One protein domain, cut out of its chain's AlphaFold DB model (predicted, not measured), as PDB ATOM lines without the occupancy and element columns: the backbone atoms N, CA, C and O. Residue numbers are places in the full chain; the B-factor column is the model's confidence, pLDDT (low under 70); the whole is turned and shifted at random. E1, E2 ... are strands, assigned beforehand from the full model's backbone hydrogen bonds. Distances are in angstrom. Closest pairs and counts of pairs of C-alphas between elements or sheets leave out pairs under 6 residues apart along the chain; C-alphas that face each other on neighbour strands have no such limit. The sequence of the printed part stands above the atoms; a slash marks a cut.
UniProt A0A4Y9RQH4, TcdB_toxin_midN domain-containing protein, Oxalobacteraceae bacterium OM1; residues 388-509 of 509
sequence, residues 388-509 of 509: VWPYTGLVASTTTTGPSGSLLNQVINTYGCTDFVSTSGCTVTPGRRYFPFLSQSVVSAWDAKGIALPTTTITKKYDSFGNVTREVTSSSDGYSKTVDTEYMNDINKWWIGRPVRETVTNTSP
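This is residues 388 to 509 of the 509 residues of the protein "TcdB_toxin_midN domain-containing protein" of Oxalobacteraceae bacterium OM1 (UniProt A0A4Y9RQH4). This is a single twisted sheet of seven long strands laid side by side, the chain folding back and forth from one edge, E1, to the other, E7, with no named helix over either face. A long loop, residues 420 to 433, joins E2 to E3 at one end of the sheet. The printed part has 122 residues, with seven named strands that follow one another across the sheet in chain order, E1 E2 E3 E4 E5 E6 E7, all antiparallel; the class is all strand. The whole is loose, with a radius of gyration of the C-alphas of 17.9 A, and spans 57 by 38 by 20 A, only just flat.

Find C-alpha 395 at (11.943, 36.058, -36.914); there E1 begins and runs through residues 395 to 401. E2, residues 407 to 419, is 37.3 A from first to last C-alpha, and E3, residues 434 to 445, is 32.5 A. Look next for E4 at residues 456 to 462, from C-alpha 456 at (26.221, 45.599, -33.550), and E5 at residues 468 to 475, each 20.0 A long. E6, residues 480 to 490, covers 32.4 A. E7, residues 495 to 507, covers 33.6 A and ends at C-alpha 507, (39.906, 44.170, -32.092).

The seven strands form a meander, each the antiparallel neighbour of the one before, and each two that follow each other form a hairpin. Start at E3 and E4, where the C-alphas of Gln 440 and Thr 459 face each other at 4.3 A and N 443 is 2.7 A from O 456, within hydrogen-bond range. On the other side of E3 is E2, with N 412 and O 442 at 2.9 A. Beyond it is the edge strand E1, with N 400 and O 409 at 2.8 A. On the other side of E4 is E5, with N 457 and O 474 at 2.7 A. Then comes E6, with N 473 and O 481 of the pair E5 and E6 at 2.8 A. The other edge strand, E7, pairs with E6 through N 482 and O 505 at 2.8 A. E1 and E7 are apart.

From edge to edge the strands' lines turn by 45 degrees, and the sheet's C-alphas lie up to 7.7 A off its best plane. The two C-alphas farthest apart, those of Ser 404 and Asn 492, are 58.0 A from each other. The link from E2 to E3 is long, with 14 residues. The printed part has no cut and ends at the chain's last residue, 509. Its mean pLDDT is 91.6; look in the long link for residues 421 and 423, the two under 70.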
ATOM      1  N   VAL A 388       7.810  32.418 -45.938       89.50
ATOM      2  CA  VAL A 388       8.323  31.796 -47.160       89.50
ATOM      3  C   VAL A 388       9.169  30.586 -46.791       89.50
ATOM      4  O   VAL A 388      10.142  30.721 -46.051       89.50
ATOM      5  N   TRP A 389       8.841  29.419 -47.345       86.44
ATOM      6  CA  TRP A 389       9.642  28.203 -47.195       86.44
ATOM      7  C   TRP A 389      11.061  28.390 -47.778       86.44
ATOM      8  O   TRP A 389      11.188  28.928 -48.879       86.44
ATOM      9  N   PRO A 390      12.142  27.943 -47.106       90.69
ATOM     10  CA  PRO A 390      12.189  27.150 -45.871       90.69
ATOM     11  C   PRO A 390      12.277  27.974 -44.577       90.69
ATOM     12  O   PRO A 390      12.569  27.427 -43.522       90.69
ATOM     13  N   TYR A 391      12.062  29.284 -44.636       93.25
ATOM     14  CA  TYR A 391      12.239  30.193 -43.501       93.25
ATOM     15  C   TYR A 391      10.973  30.386 -42.658       93.25
ATOM     16  O   TYR A 391      10.984  31.204 -41.744       93.25
ATOM     17  N   THR A 392       9.881  29.686 -42.970       92.94
ATOM     18  CA  THR A 392       8.576  29.838 -42.315       92.94
ATOM     19  C   THR A 392       8.689  29.803 -40.786       92.94
ATOM     20  O   THR A 392       9.269  28.877 -40.223       92.94
ATOM     21  N   GLY A 393       8.137  30.816 -40.116       93.56
ATOM     22  CA  GLY A 393       8.138  30.966 -38.656       93.56
ATOM     23  C   GLY A 393       9.399  31.608 -38.063       93.56
ATOM     24  O   GLY A 393       9.410  31.931 -36.876       93.56
ATOM     25  N   LEU A 394      10.455  31.840 -38.850       96.88
ATOM     26  CA  LEU A 394      11.671  32.498 -38.360       96.88
ATOM     27  C   LEU A 394      11.478  34.014 -38.236       96.88
ATOM     28  O   LEU A 394      10.896  34.651 -39.115       96.88
ATOM     29  N   VAL A 395      12.020  34.610 -37.171       98.31
ATOM     30  CA  VAL A 395      11.943  36.058 -36.914       98.31
ATOM     31  C   VAL A 395      12.777  36.812 -37.942       98.31
ATOM     32  O   VAL A 395      14.007  36.743 -37.907       98.31
ATOM     33  N   ALA A 396      12.126  37.551 -38.838       98.25
ATOM     34  CA  ALA A 396      12.766  38.429 -39.810       98.25
ATOM     35  C   ALA A 396      13.317  39.695 -39.145       98.25
ATOM     36  O   ALA A 396      14.439  40.108 -39.434       98.25
ATOM     37  N   SER A 397      12.546  40.294 -38.239       98.56
ATOM     38  CA  SER A 397      12.987  41.465 -37.485       98.56
ATOM     39  C   SER A 397      12.184  41.666 -36.210       98.56
ATOM     40  O   SER A 397      11.020  41.280 -36.140       98.56
ATOM     41  N   THR A 398      12.775  42.363 -35.247       98.50
ATOM     42  CA  THR A 398      12.097  42.832 -34.040       98.50
ATOM     43  C   THR A 398      12.356  44.321 -33.869       98.50
ATOM     44  O   THR A 398      13.475  44.779 -34.058       98.50
ATOM     45  N   THR A 399      11.331  45.087 -33.518       98.25
ATOM     46  CA  THR A 399      11.408  46.527 -33.267       98.25
ATOM     47  C   THR A 399      10.742  46.839 -31.934       98.25
ATOM     48  O   THR A 399       9.560  46.559 -31.754       98.25
ATOM     49  N   THR A 400      11.483  47.425 -30.999       97.88
ATOM     50  CA  THR A 400      10.982  47.844 -29.687       97.88
ATOM     51  C   THR A 400      10.843  49.358 -29.648       97.88
ATOM     52  O   THR A 400      11.804  50.080 -29.926       97.88
ATOM     53  N   THR A 401       9.663  49.839 -29.270       97.00
ATOM     54  CA  THR A 401       9.346  51.264 -29.163       97.00
ATOM     55  C   THR A 401       8.900  51.633 -27.758       97.00
ATOM     56  O   THR A 401       8.209  50.861 -27.092       97.00
ATOM     57  N   GLY A 402       9.247  52.840 -27.322       94.44
ATOM     58  CA  GLY A 402       8.728  53.438 -26.103       94.44
ATOM     59  C   GLY A 402       7.265  53.890 -26.232       94.44
ATOM     60  O   GLY A 402       6.671  53.796 -27.311       94.44
ATOM     61  N   PRO A 403       6.688  54.447 -25.153       92.31
ATOM     62  CA  PRO A 403       5.264  54.808 -25.076       92.31
ATOM     63  C   PRO A 403       4.837  55.883 -26.072       92.31
ATOM     64  O   PRO A 403       3.697  55.909 -26.522       92.31
ATOM     65  N   SER A 404       5.763  56.774 -26.423       89.12
ATOM     66  CA  SER A 404       5.575  57.841 -27.407       89.12
ATOM     67  C   SER A 404       5.913  57.411 -28.841       89.12
ATOM     68  O   SER A 404       5.930  58.252 -29.736       89.12
ATOM     69  N   GLY A 405       6.216  56.127 -29.068       88.81
ATOM     70  CA  GLY A 405       6.650  55.602 -30.364       88.81
ATOM     71  C   GLY A 405       8.137  55.804 -30.668       88.81
ATOM     72  O   GLY A 405       8.573  55.478 -31.769       88.81
ATOM     73  N   SER A 406       8.932  56.314 -29.719       92.38
ATOM     74  CA  SER A 406      10.386  56.413 -29.878       92.38
ATOM     75  C   SER A 406      11.006  55.032 -30.074       92.38
ATOM     76  O   SER A 406      10.696  54.093 -29.345       92.38
ATOM     77  N   LEU A 407      11.885  54.894 -31.061       94.25
ATOM     78  CA  LEU A 407      12.593  53.647 -31.313       94.25
ATOM     79  C   LEU A 407      13.634  53.423 -30.209       94.25
ATOM     80  O   LEU A 407      14.399  54.334 -29.914       94.25
ATOM     81  N   LEU A 408      13.636  52.246 -29.583       96.00
ATOM     82  CA  LEU A 408      14.566  51.889 -28.501       96.00
ATOM     83  C   LEU A 408      15.562  50.821 -28.952       96.00
ATOM     84  O   LEU A 408      16.744  50.885 -28.628       96.00
ATOM     85  N   ASN A 409      15.080  49.839 -29.713       97.38
ATOM     86  CA  ASN A 409      15.886  48.728 -30.197       97.38
ATOM     87  C   ASN A 409      15.311  48.179 -31.506       97.38
ATOM     88  O   ASN A 409      14.094  48.116 -31.676       97.38
ATOM     89  N   GLN A 410      16.180  47.741 -32.407       98.00
ATOM     90  CA  GLN A 410      15.820  47.059 -33.638       98.00
ATOM     91  C   GLN A 410      16.803  45.924 -33.905       98.00
ATOM     92  O   GLN A 410      18.013  46.099 -33.808       98.00
ATOM     93  N   VAL A 411      16.267  44.766 -34.275       98.56
ATOM     94  CA  VAL A 411      17.024  43.596 -34.714       98.56
ATOM     95  C   VAL A 411      16.543  43.217 -36.105       98.56
ATOM     96  O   VAL A 411      15.343  43.037 -36.300       98.56
ATOM     97  N   ILE A 412      17.456  43.079 -37.063       98.50
ATOM     98  CA  ILE A 412      17.165  42.607 -38.422       98.50
ATOM     99  C   ILE A 412      17.971  41.340 -38.678       98.50
ATOM    100  O   ILE A 412      19.198  41.343 -38.575       98.50
ATOM    101  N   ASN A 413      17.275  40.270 -39.050       98.44
ATOM    102  CA  ASN A 413      17.857  38.959 -39.279       98.44
ATOM    103  C   ASN A 413      17.890  38.622 -40.770       98.44
ATOM    104  O   ASN A 413      16.872  38.648 -41.468       98.44
ATOM    105  N   THR A 414      19.064  38.210 -41.237       97.44
ATOM    106  CA  THR A 414      19.260  37.630 -42.565       97.44
ATOM    107  C   THR A 414      19.534  36.145 -42.417       97.44
ATOM    108  O   THR A 414      20.448  35.725 -41.699       97.44
ATOM    109  N   TYR A 415      18.764  35.334 -43.133       95.25
ATOM    110  CA  TYR A 415      18.886  33.884 -43.103       95.25
ATOM    111  C   TYR A 415      19.564  33.374 -44.367       95.25
ATOM    112  O   TYR A 415      19.301  33.858 -45.466       95.25
ATOM    113  N   GLY A 416      20.423  32.380 -44.179       92.19
ATOM    114  CA  GLY A 416      20.866  31.491 -45.240       92.19
ATOM    115  C   GLY A 416      20.208  30.131 -45.058       92.19
ATOM    116  O   GLY A 416      19.539  29.872 -44.053       92.19
ATOM    117  N   CYS A 417      20.406  29.239 -46.017       91.06
ATOM    118  CA  CYS A 417      20.061  27.846 -45.811       91.06
ATOM    119  C   CYS A 417      20.967  26.921 -46.621       91.06
ATOM    120  O   CYS A 417      21.536  27.318 -47.645       91.06
ATOM    121  N   THR A 418      21.068  25.680 -46.157       87.81
ATOM    122  CA  THR A 418      21.785  24.591 -46.824       87.81
ATOM    123  C   THR A 418      20.841  23.446 -47.177       87.81
ATOM    124  O   THR A 418      19.875  23.161 -46.466       87.81
ATOM    125  N   ASP A 419      21.105  22.792 -48.306       84.06
ATOM    126  CA  ASP A 419      20.453  21.539 -48.697       84.06
ATOM    127  C   ASP A 419      21.279  20.360 -48.168       84.06
ATOM    128  O   ASP A 419      22.473  20.263 -48.447       84.06
ATOM    129  N   PHE A 420      20.652  19.453 -47.416       70.50
ATOM    130  CA  PHE A 420      21.330  18.288 -46.838       70.50
ATOM    131  C   PHE A 420      21.911  17.337 -47.893       70.50
ATOM    132  O   PHE A 420      22.861  16.617 -47.600       70.50
ATOM    133  N   VAL A 421      21.348  17.316 -49.106       69.38
ATOM    134  CA  VAL A 421      21.779  16.403 -50.175       69.38
ATOM    135  C   VAL A 421      23.013  16.937 -50.894       69.38
ATOM    136  O   VAL A 421      23.942  16.188 -51.177       69.38
ATOM    137  N   SER A 422      23.019  18.231 -51.209       71.25
ATOM    138  CA  SER A 422      24.090  18.862 -51.990       71.25
ATOM    139  C   SER A 422      25.140  19.561 -51.128       71.25
ATOM    140  O   SER A 422      26.217  19.881 -51.624       71.25
ATOM    141  N   THR A 423      24.856  19.807 -49.844       67.94
ATOM    142  CA  THR A 423      25.675  20.603 -48.907       67.94
ATOM    143  C   THR A 423      26.011  22.017 -49.406       67.94
ATOM    144  O   THR A 423      26.862  22.700 -48.841       67.94
ATOM    145  N   SER A 424      25.318  22.484 -50.449       73.44
ATOM    146  CA  SER A 424      25.425  23.827 -51.017       73.44
ATOM    147  C   SER A 424      24.280  24.726 -50.538       73.44
ATOM    148  O   SER A 424      23.359  24.277 -49.851       73.44
ATOM    149  N   GLY A 425      24.318  26.005 -50.927       76.44
ATOM    150  CA  GLY A 425      23.194  26.921 -50.714       76.44
ATOM    151  C   GLY A 425      21.901  26.376 -51.329       76.44
ATOM    152  O   GLY A 425      21.934  25.729 -52.379       76.44
ATOM    153  N   CYS A 426      20.760  26.601 -50.673       78.75
ATOM    154  CA  CYS A 426      19.504  26.021 -51.149       78.75
ATOM    155  C   CYS A 426      19.064  26.601 -52.493       78.75
ATOM    156  O   CYS A 426      18.943  27.813 -52.655       78.75
ATOM    157  N   THR A 427      18.670  25.712 -53.400       80.31
ATOM    158  CA  THR A 427      17.720  26.024 -54.472       80.31
ATOM    159  C   THR A 427      16.415  25.313 -54.139       80.31
ATOM    160  O   THR A 427      16.360  24.081 -54.159       80.31
ATOM    161  N   VAL A 428      15.384  26.077 -53.773       78.00
ATOM    162  CA  VAL A 428      14.119  25.526 -53.272       78.00
ATOM    163  C   VAL A 428      13.386  24.774 -54.385       78.00
ATOM    164  O   VAL A 428      12.903  25.362 -55.346       78.00
ATOM    165  N   THR A 429      13.304  23.458 -54.236       79.06
ATOM    166  CA  THR A 429      12.605  22.506 -55.109       79.06
ATOM    167  C   THR A 429      11.777  21.506 -54.283       79.06
ATOM    168  O   THR A 429      12.124  21.248 -53.120       79.06
ATOM    169  N   PRO A 430      10.679  20.952 -54.844       76.12
ATOM    170  CA  PRO A 430       9.851  19.943 -54.177       76.12
ATOM    171  C   PRO A 430      10.635  18.689 -53.762       76.12
ATOM    172  O   PRO A 430      11.603  18.304 -54.414       76.12
ATOM    173  N   GLY A 431      10.206  18.036 -52.677       77.69
ATOM    174  CA  GLY A 431      10.777  16.764 -52.208       77.69
ATOM    175  C   GLY A 431      12.138  16.862 -51.505       77.69
ATOM    176  O   GLY A 431      12.685  15.842 -51.089       77.69
ATOM    177  N   ARG A 432      12.688  18.070 -51.337       81.06
ATOM    178  CA  ARG A 432      13.954  18.305 -50.627       81.06
ATOM    179  C   ARG A 432      13.741  18.858 -49.223       81.06
ATOM    180  O   ARG A 432      12.730  19.495 -48.932       81.06
ATOM    181  N   ARG A 433      14.737  18.638 -48.363       81.88
ATOM    182  CA  ARG A 433      14.793  19.146 -46.987       81.88
ATOM    183  C   ARG A 433      15.918  20.166 -46.879       81.88
ATOM    184  O   ARG A 433      16.989  19.957 -47.442       81.88
ATOM    185  N   TYR A 434      15.674  21.229 -46.127       87.62
ATOM    186  CA  TYR A 434      16.612  22.335 -45.978       87.62
ATOM    187  C   TYR A 434      16.872  22.611 -44.505       87.62
ATOM    188  O   TYR A 434      15.987  22.424 -43.671       87.62
ATOM    189  N   PHE A 435      18.073  23.091 -44.207       88.75
ATOM    190  CA  PHE A 435      18.430  23.641 -42.910       88.75
ATOM    191  C   PHE A 435      18.526  25.165 -43.030       88.75
ATOM    192  O   PHE A 435      19.528  25.668 -43.546       88.75
ATOM    193  N   PRO A 436      17.488  25.923 -42.635       92.25
ATOM    194  CA  PRO A 436      17.593  27.369 -42.529       92.25
ATOM    195  C   PRO A 436      18.404  27.746 -41.284       92.25
ATOM    196  O   PRO A 436      18.222  27.175 -40.211       92.25
ATOM    197  N   PHE A 437      19.280  28.736 -41.413       92.19
ATOM    198  CA  PHE A 437      20.109  29.217 -40.312       92.19
ATOM    199  C   PHE A 437      20.265  30.734 -40.347       92.19
ATOM    200  O   PHE A 437      20.230  31.374 -41.402       92.19
ATOM    201  N   LEU A 438      20.452  31.325 -39.169       95.44
ATOM    202  CA  LEU A 438      20.680  32.755 -39.019       95.44
ATOM    203  C   LEU A 438      22.100  33.098 -39.481       95.44
ATOM    204  O   LEU A 438      23.069  32.822 -38.781       95.44
ATOM    205  N   SER A 439      22.228  33.700 -40.661       95.38
ATOM    206  CA  SER A 439      23.531  34.075 -41.230       95.38
ATOM    207  C   SER A 439      24.050  35.404 -40.685       95.38
ATOM    208  O   SER A 439      25.256  35.574 -40.503       95.38
ATOM    209  N   GLN A 440      23.144  36.342 -40.399       97.88
ATOM    210  CA  GLN A 440      23.478  37.650 -39.859       97.88
ATOM    211  C   GLN A 440      22.333  38.196 -39.007       97.88
ATOM    212  O   GLN A 440      21.169  38.049 -39.372       97.88
ATOM    213  N   SER A 441      22.680  38.871 -37.916       98.25
ATOM    214  CA  SER A 441      21.783  39.691 -37.105       98.25
ATOM    215  C   SER A 441      22.394  41.078 -36.944       98.25
ATOM    216  O   SER A 441      23.516  41.202 -36.454       98.25
ATOM    217  N   VAL A 442      21.667  42.118 -37.335       98.50
ATOM    218  CA  VAL A 442      22.053  43.520 -37.129       98.50
ATOM    219  C   VAL A 442      21.197  44.091 -36.008       98.50
ATOM    220  O   VAL A 442      19.975  44.067 -36.102       98.50
ATOM    221  N   VAL A 443      21.842  44.576 -34.951       97.94
ATOM    222  CA  VAL A 443      21.224  45.139 -33.751       97.94
ATOM    223  C   VAL A 443      21.555  46.624 -33.672       97.94
ATOM    224  O   VAL A 443      22.714  47.000 -33.495       97.94
ATOM    225  N   SER A 444      20.532  47.460 -33.772       97.38
ATOM    226  CA  SER A 444      20.621  48.908 -33.591       97.38
ATOM    227  C   SER A 444      19.823  49.304 -32.353       97.38
ATOM    228  O   SER A 444      18.733  48.785 -32.121       97.38
ATOM    229  N   ALA A 445      20.357  50.219 -31.552       96.06
ATOM    230  CA  ALA A 445      19.718  50.684 -30.328       96.06
ATOM    231  C   ALA A 445      19.794  52.206 -30.229       96.06
ATOM    232  O   ALA A 445      20.653  52.837 -30.845       96.06
ATOM    233  N   TRP A 446      18.896  52.789 -29.442       95.81
ATOM    234  CA  TRP A 446      18.834  54.224 -29.199       95.81
ATOM    235  C   TRP A 446      18.659  54.478 -27.708       95.81
ATOM    236  O   TRP A 446      18.018  53.700 -26.998       95.81
ATOM    237  N   ASP A 447      19.230  55.574 -27.221       90.38
ATOM    238  CA  ASP A 447      18.976  56.019 -25.857       90.38
ATOM    239  C   ASP A 447      17.557  56.604 -25.704       90.38
ATOM    240  O   ASP A 447      16.801  56.780 -26.664       90.38
ATOM    241  N   ALA A 448      17.185  56.965 -24.474       83.50
ATOM    242  CA  ALA A 448      15.872  57.545 -24.184       83.50
ATOM    243  C   ALA A 448      15.613  58.907 -24.872       83.50
ATOM    244  O   ALA A 448      14.477  59.380 -24.867       83.50
ATOM    245  N   LYS A 449      16.640  59.548 -25.447       86.38
ATOM    246  CA  LYS A 449      16.547  60.804 -26.208       86.38
ATOM    247  C   LYS A 449      16.514  60.567 -27.722       86.38
ATOM    248  O   LYS A 449      16.434  61.535 -28.475       86.38
ATOM    249  N   GLY A 450      16.560  59.309 -28.169       87.31
ATOM    250  CA  GLY A 450      16.583  58.938 -29.582       87.31
ATOM    251  C   GLY A 450      17.962  59.069 -30.231       87.31
ATOM    252  O   GLY A 450      18.052  59.090 -31.457       87.31
ATOM    253  N   ILE A 451      19.039  59.167 -29.446       91.94
ATOM    254  CA  ILE A 451      20.407  59.168 -29.971       91.94
ATOM    255  C   ILE A 451      20.808  57.723 -30.261       91.94
ATOM    256  O   ILE A 451      20.737  56.865 -29.382       91.94
ATOM    257  N   ALA A 452      21.225  57.457 -31.500       93.88
ATOM    258  CA  ALA A 452      21.665  56.131 -31.918       93.88
ATOM    259  C   ALA A 452      22.931  55.704 -31.161       93.88
ATOM    260  O   ALA A 452      23.921  56.437 -31.104       93.88
ATOM    261  N   LEU A 453      22.891  54.498 -30.605       94.94
ATOM    262  CA  LEU A 453      24.034  53.796 -30.037       94.94
ATOM    263  C   LEU A 453      24.772  53.020 -31.145       94.94
ATOM    264  O   LEU A 453      24.196  52.778 -32.214       94.94
ATOM    265  N   PRO A 454      26.035  52.609 -30.919       95.56
ATOM    266  CA  PRO A 454      26.771  51.802 -31.884       95.56
ATOM    267  C   PRO A 454      25.986  50.556 -32.317       95.56
ATOM    268  O   PRO A 454      25.460  49.804 -31.498       95.56
ATOM    269  N   THR A 455      25.891  50.352 -33.631       96.94
ATOM    270  CA  THR A 455      25.174  49.215 -34.215       96.94
ATOM    271  C   THR A 455      26.060  47.983 -34.171       96.94
ATOM    272  O   THR A 455      27.188  48.013 -34.655       96.94
ATOM    273  N   THR A 456      25.531  46.887 -33.636       97.62
ATOM    274  CA  THR A 456      26.221  45.599 -33.550       97.62
ATOM    275  C   THR A 456      25.759  44.680 -34.674       97.62
ATOM    276  O   THR A 456      24.579  44.382 -34.798       97.62
ATOM    277  N   THR A 457      26.684  44.188 -35.487       98.12
ATOM    278  CA  THR A 457      26.442  43.171 -36.512       98.12
ATOM    279  C   THR A 457      27.067  41.858 -36.074       98.12
ATOM    280  O   THR A 457      28.270  41.789 -35.839       98.12
ATOM    281  N   ILE A 458      26.255  40.810 -35.990       98.00
ATOM    282  CA  ILE A 458      26.681  39.441 -35.705       98.00
ATOM    283  C   ILE A 458      26.550  38.650 -37.001       98.00
ATOM    284  O   ILE A 458      25.470  38.618 -37.581       98.00
ATOM    285  N   THR A 459      27.613  38.000 -37.462       97.94
ATOM    286  CA  THR A 459      27.575  37.077 -38.609       97.94
ATOM    287  C   THR A 459      28.005  35.688 -38.182       97.94
ATOM    288  O   THR A 459      28.907  35.546 -37.358       97.94
ATOM    289  N   LYS A 460      27.366  34.663 -38.745       96.19
ATOM    290  CA  LYS A 460      27.644  33.261 -38.434       96.19
ATOM    291  C   LYS A 460      27.941  32.477 -39.704       96.19
ATOM    292  O   LYS A 460      27.282  32.657 -40.729       96.19
ATOM    293  N   LYS A 461      28.925  31.587 -39.624       93.31
ATOM    294  CA  LYS A 461      29.185  30.547 -40.623       93.31
ATOM    295  C   LYS A 461      28.931  29.183 -40.014       93.31
ATOM    296  O   LYS A 461      29.229  28.973 -38.842       93.31
ATOM    297  N   TYR A 462      28.411  28.287 -40.839       91.06
ATOM    298  CA  TYR A 462      28.013  26.949 -40.438       91.06
ATOM    299  C   TYR A 462      28.748  25.899 -41.270       91.06
ATOM    300  O   TYR A 462      29.009  26.129 -42.453       91.06
ATOM    301  N   ASP A 463      29.067  24.758 -40.661       87.69
ATOM    302  CA  ASP A 463      29.500  23.563 -41.391       87.69
ATOM    303  C   ASP A 463      28.299  22.775 -41.958       87.69
ATOM    304  O   ASP A 463      27.134  23.139 -41.779       87.69
ATOM    305  N   SER A 464      28.576  21.663 -42.645       83.88
ATOM    306  CA  SER A 464      27.552  20.776 -43.218       83.88
ATOM    307  C   SER A 464      26.712  20.024 -42.179       83.88
ATOM    308  O   SER A 464      25.732  19.381 -42.547       83.88
ATOM    309  N   PHE A 465      27.092  20.071 -40.901       85.56
ATOM    310  CA  PHE A 465      26.384  19.437 -39.788       85.56
ATOM    311  C   PHE A 465      25.546  20.444 -38.986       85.56
ATOM    312  O   PHE A 465      24.857  20.050 -38.047       85.56
ATOM    313  N   GLY A 466      25.575  21.727 -39.363       86.56
ATOM    314  CA  GLY A 466      24.844  22.798 -38.689       86.56
ATOM    315  C   GLY A 466      25.578  23.402 -37.489       86.56
ATOM    316  O   GLY A 466      24.973  24.170 -36.742       86.56
ATOM    317  N   ASN A 467      26.869  23.107 -37.300       91.19
ATOM    318  CA  ASN A 467      27.671  23.705 -36.233       91.19
ATOM    319  C   ASN A 467      28.173  25.095 -36.639       91.19
ATOM    320  O   ASN A 467      28.594  25.288 -37.777       91.19
ATOM    321  N   VAL A 468      28.189  26.052 -35.706       94.00
ATOM    322  CA  VAL A 468      28.676  27.421 -35.952       94.00
ATOM    323  C   VAL A 468      30.205  27.447 -35.930       94.00
ATOM    324  O   VAL A 468      30.806  27.553 -34.869       94.00
ATOM    325  N   THR A 469      30.857  27.380 -37.087       95.25
ATOM    326  CA  THR A 469      32.330  27.345 -37.169       95.25
ATOM    327  C   THR A 469      32.983  28.706 -36.971       95.25
ATOM    328  O   THR A 469      34.163  28.782 -36.643       95.25
ATOM    329  N   ARG A 470      32.245  29.788 -37.235       97.06
ATOM    330  CA  ARG A 470      32.716  31.158 -37.024       97.06
ATOM    331  C   ARG A 470      31.557  32.056 -36.640       97.06
ATOM    332  O   ARG A 470      30.566  32.103 -37.364       97.06
ATOM    333  N   GLU A 471      31.738  32.834 -35.586       97.81
ATOM    334  CA  GLU A 471      30.881  33.957 -35.226       97.81
ATOM    335  C   GLU A 471      31.716  35.242 -35.197       97.81
ATOM    336  O   GLU A 471      32.760  35.294 -34.551       97.81
ATOM    337  N   VAL A 472      31.279  36.277 -35.916       97.69
ATOM    338  CA  VAL A 472      31.902  37.607 -35.878       97.69
ATOM    339  C   VAL A 472      30.884  38.605 -35.367       97.69
ATOM    340  O   VAL A 472      29.873  38.827 -36.027       97.69
ATOM    341  N   THR A 473      31.184  39.232 -34.238       97.31
ATOM    342  CA  THR A 473      30.413  40.323 -33.647       97.31
ATOM    343  C   THR A 473      31.206  41.610 -33.814       97.31
ATOM    344  O   THR A 473      32.234  41.781 -33.170       97.31
ATOM    345  N   SER A 474      30.758  42.508 -34.686       96.88
ATOM    346  CA  SER A 474      31.384  43.812 -34.934       96.88
ATOM    347  C   SER A 474      30.444  44.945 -34.557       96.88
ATOM    348  O   SER A 474      29.260  44.875 -34.870       96.88
ATOM    349  N   SER A 475      30.961  46.000 -33.948       95.94
ATOM    350  CA  SER A 475      30.223  47.218 -33.631       95.94
ATOM    351  C   SER A 475      30.691  48.371 -34.522       95.94
ATOM    352  O   SER A 475      31.844  48.419 -34.953       95.94
ATOM    353  N   SER A 476      29.791  49.303 -34.830       94.44
ATOM    354  CA  SER A 476      30.067  50.446 -35.712       94.44
ATOM    355  C   SER A 476      31.076  51.452 -35.145       94.44
ATOM    356  O   SER A 476      31.505  52.346 -35.866       94.44
ATOM    357  N   ASP A 477      31.431  51.333 -33.869       93.62
ATOM    358  CA  ASP A 477      32.480  52.117 -33.208       93.62
ATOM    359  C   ASP A 477      33.896  51.556 -33.427       93.62
ATOM    360  O   ASP A 477      34.853  52.156 -32.958       93.62
ATOM    361  N   GLY A 478      34.042  50.442 -34.155       91.31
ATOM    362  CA  GLY A 478      35.336  49.840 -34.490       91.31
ATOM    363  C   GLY A 478      35.665  48.574 -33.698       91.31
ATOM    364  O   GLY A 478      36.585  47.846 -34.074       91.31
ATOM    365  N   TYR A 479      34.892  48.240 -32.657       95.69
ATOM    366  CA  TYR A 479      35.080  46.977 -31.943       95.69
ATOM    367  C   TYR A 479      34.729  45.774 -32.827       95.69
ATOM    368  O   TYR A 479      33.715  45.767 -33.528       95.69
ATOM    369  N   SER A 480      35.510  44.695 -32.746       96.12
ATOM    370  CA  SER A 480      35.072  43.392 -33.252       96.12
ATOM    371  C   SER A 480      35.594  42.225 -32.423       96.12
ATOM    372  O   SER A 480      36.686  42.268 -31.865       96.12
ATOM    373  N   LYS A 481      34.807  41.154 -32.366       97.50
ATOM    374  CA  LYS A 481      35.153  39.868 -31.772       97.50
ATOM    375  C   LYS A 481      34.865  38.773 -32.779       97.50
ATOM    376  O   LYS A 481      33.732  38.628 -33.222       97.50
ATOM    377  N   THR A 482      35.879  37.992 -33.116       97.75
ATOM    378  CA  THR A 482      35.745  36.780 -33.927       97.75
ATOM    379  C   THR A 482      35.978  35.568 -33.042       97.75
ATOM    380  O   THR A 482      37.006  35.488 -32.371       97.75
ATOM    381  N   VAL A 483      35.031  34.636 -33.037       97.81
ATOM    382  CA  VAL A 483      35.154  33.320 -32.410       97.81
ATOM    383  C   VAL A 483      35.157  32.284 -33.524       97.81
ATOM    384  O   VAL A 483      34.175  32.160 -34.251       97.81
ATOM    385  N   ASP A 484      36.268  31.574 -33.676       97.56
ATOM    386  CA  ASP A 484      36.402  30.423 -34.566       97.56
ATOM    387  C   ASP A 484      36.332  29.140 -33.737       97.56
ATOM    388  O   ASP A 484      37.146  28.959 -32.829       97.56
ATOM    389  N   THR A 485      35.398  28.250 -34.067       97.31
ATOM    390  CA  THR A 485      35.204  26.974 -33.369       97.31
ATOM    391  C   THR A 485      35.420  25.812 -34.332       97.31
ATOM    392  O   THR A 485      34.765  25.699 -35.368       97.31
ATOM    393  N   GLU A 486      36.346  24.923 -33.982       95.81
ATOM    394  CA  GLU A 486      36.577  23.666 -34.690       95.81
ATOM    395  C   GLU A 486      35.763  22.557 -34.016       95.81
ATOM    396  O   GLU A 486      35.829  22.378 -32.795       95.81
ATOM    397  N   TYR A 487      35.025  21.787 -34.816       94.56
ATOM    398  CA  TYR A 487      34.202  20.676 -34.346       94.56
ATOM    399  C   TYR A 487      34.738  19.339 -34.848       94.56
ATOM    400  O   TYR A 487      35.156  19.203 -35.997       94.56
ATOM    401  N   MET A 488      34.671  18.326 -33.990       93.12
ATOM    402  CA  MET A 488      34.824  16.931 -34.377       93.12
ATOM    403  C   MET A 488      33.442  16.340 -34.662       93.12
ATOM    404  O   MET A 488      32.592  16.289 -33.770       93.12
ATOM    405  N   ASN A 489      33.256  15.862 -35.894       89.94
ATOM    406  CA  ASN A 489      32.067  15.142 -36.340       89.94
ATOM    407  C   ASN A 489      32.467  13.713 -36.763       89.94
ATOM    408  O   ASN A 489      33.220  13.542 -37.720       89.94
ATOM    409  N   ASP A 490      31.982  12.689 -36.059       88.88
ATOM    410  CA  ASP A 490      32.162  11.264 -36.374       88.88
ATOM    411  C   ASP A 490      30.788  10.624 -36.612       88.88
ATOM    412  O   ASP A 490      30.043  10.321 -35.676       88.88
ATOM    413  N   ILE A 491      30.455  10.421 -37.889       87.44
ATOM    414  CA  ILE A 491      29.169   9.861 -38.333       87.44
ATOM    415  C   ILE A 491      29.008   8.404 -37.876       87.44
ATOM    416  O   ILE A 491      27.899   7.978 -37.569       87.44
ATOM    417  N   ASN A 492      30.100   7.642 -37.773       91.62
ATOM    418  CA  ASN A 492      30.027   6.228 -37.399       91.62
ATOM    419  C   ASN A 492      29.698   6.058 -35.913       91.62
ATOM    420  O   ASN A 492      29.023   5.105 -35.531       91.62
ATOM    421  N   LYS A 493      30.159   6.992 -35.075       90.50
ATOM    422  CA  LYS A 493      29.874   7.010 -33.631       90.50
ATOM    423  C   LYS A 493      28.711   7.916 -33.242       90.50
ATOM    424  O   LYS A 493      28.399   7.996 -32.056       90.50
ATOM    425  N   TRP A 494      28.096   8.598 -34.210       83.94
ATOM    426  CA  TRP A 494      27.082   9.629 -33.973       83.94
ATOM    427  C   TRP A 494      27.564  10.742 -33.029       83.94
ATOM    428  O   TRP A 494      26.793  11.312 -32.259       83.94
ATOM    429  N   TRP A 495      28.855  11.070 -33.079       87.44
ATOM    430  CA  TRP A 495      29.405  12.212 -32.352       87.44
ATOM    431  C   TRP A 495      29.356  13.419 -33.274       87.44
ATOM    432  O   TRP A 495      30.242  13.593 -34.100       87.44
ATOM    433  N   ILE A 496      28.308  14.228 -33.167       87.50
ATOM    434  CA  ILE A 496      28.126  15.428 -33.988       87.50
ATOM    435  C   ILE A 496      28.251  16.655 -33.084       87.50
ATOM    436  O   ILE A 496      27.720  16.669 -31.976       87.50
ATOM    437  N   GLY A 497      28.975  17.671 -33.551       90.31
ATOM    438  CA  GLY A 497      29.038  18.979 -32.907       90.31
ATOM    439  C   GLY A 497      29.867  19.032 -31.630       90.31
ATOM    440  O   GLY A 497      29.649  19.915 -30.803       90.31
ATOM    441  N   ARG A 498      30.849  18.136 -31.450       92.38
ATOM    442  CA  ARG A 498      31.776  18.230 -30.313       92.38
ATOM    443  C   ARG A 498      32.837  19.304 -30.590       92.38
ATOM    444  O   ARG A 498      33.694  19.057 -31.441       92.38
ATOM    445  N   PRO A 499      32.853  20.450 -29.884       93.94
ATOM    446  CA  PRO A 499      33.911  21.438 -30.056       93.94
ATOM    447  C   PRO A 499      35.239  20.860 -29.555       93.94
ATOM    448  O   PRO A 499      35.308  20.261 -28.478       93.94
ATOM    449  N   VAL A 500      36.294  21.009 -30.352       95.75
ATOM    450  CA  VAL A 500      37.657  20.562 -30.012       95.75
ATOM    451  C   VAL A 500      38.620  21.719 -29.814       95.75
ATOM    452  O   VAL A 500      39.631  21.558 -29.130       95.75
ATOM    453  N   ARG A 501      38.304  22.886 -30.379       95.88
ATOM    454  CA  ARG A 501      39.103  24.098 -30.235       95.88
ATOM    455  C   ARG A 501      38.240  25.330 -30.448       95.88
ATOM    456  O   ARG A 501      37.431  25.357 -31.367       95.88
ATOM    457  N   GLU A 502      38.489  26.360 -29.649       96.25
ATOM    458  CA  GLU A 502      37.957  27.703 -29.863       96.25
ATOM    459  C   GLU A 502      39.105  28.709 -29.907       96.25
ATOM    460  O   GLU A 502      40.011  28.676 -29.072       96.25
ATOM    461  N   THR A 503      39.074  29.601 -30.892       97.12
ATOM    462  CA  THR A 503      40.020  30.710 -31.025       97.12
ATOM    463  C   THR A 503      39.242  32.015 -30.993       97.12
ATOM    464  O   THR A 503      38.361  32.236 -31.818       97.12
ATOM    465  N   VAL A 504      39.572  32.892 -30.043       96.81
ATOM    466  CA  VAL A 504      38.912  34.190 -29.872       96.81
ATOM    467  C   VAL A 504      39.884  35.305 -30.240       96.81
ATOM    468  O   VAL A 504      40.944  35.429 -29.630       96.81
ATOM    469  N   THR A 505      39.507  36.131 -31.211       96.50
ATOM    470  CA  THR A 505      40.255  37.326 -31.626       96.50
ATOM    471  C   THR A 505      39.418  38.564 -31.337       96.50
ATOM    472  O   THR A 505      38.277  38.639 -31.784       96.50
ATOM    473  N   ASN A 506      39.977  39.531 -30.608       95.50
ATOM    474  CA  ASN A 506      39.329  40.813 -30.332       95.50
ATOM    475  C   ASN A 506      40.109  41.950 -31.000       95.50
ATOM    476  O   ASN A 506      41.336  41.985 -30.911       95.50
ATOM    477  N   THR A 507      39.387  42.898 -31.583       93.25
ATOM    478  CA  THR A 507      39.906  44.170 -32.092       93.25
ATOM    479  C   THR A 507      39.246  45.289 -31.298       93.25
ATOM    480  O   THR A 507      38.017  45.349 -31.224       93.25
ATOM    481  N   SER A 508      40.054  46.137 -30.664       87.56
ATOM    482  CA  SER A 508      39.572  47.311 -29.931       87.56
ATOM    483  C   SER A 508      39.282  48.487 -30.882       87.56
ATOM    484  O   SER A 508      39.943  48.553 -31.920       87.56
ATOM    485  N   PRO A 509      38.323  49.372 -30.533       77.50
ATOM    486  CA  PRO A 509      38.010  50.611 -31.259       77.50
ATOM    487  C   PRO A 509      39.206  51.523 -31.535       77.50
ATOM    488  O   PRO A 509      40.089  51.614 -30.645       77.50
TER     489      PRO A 509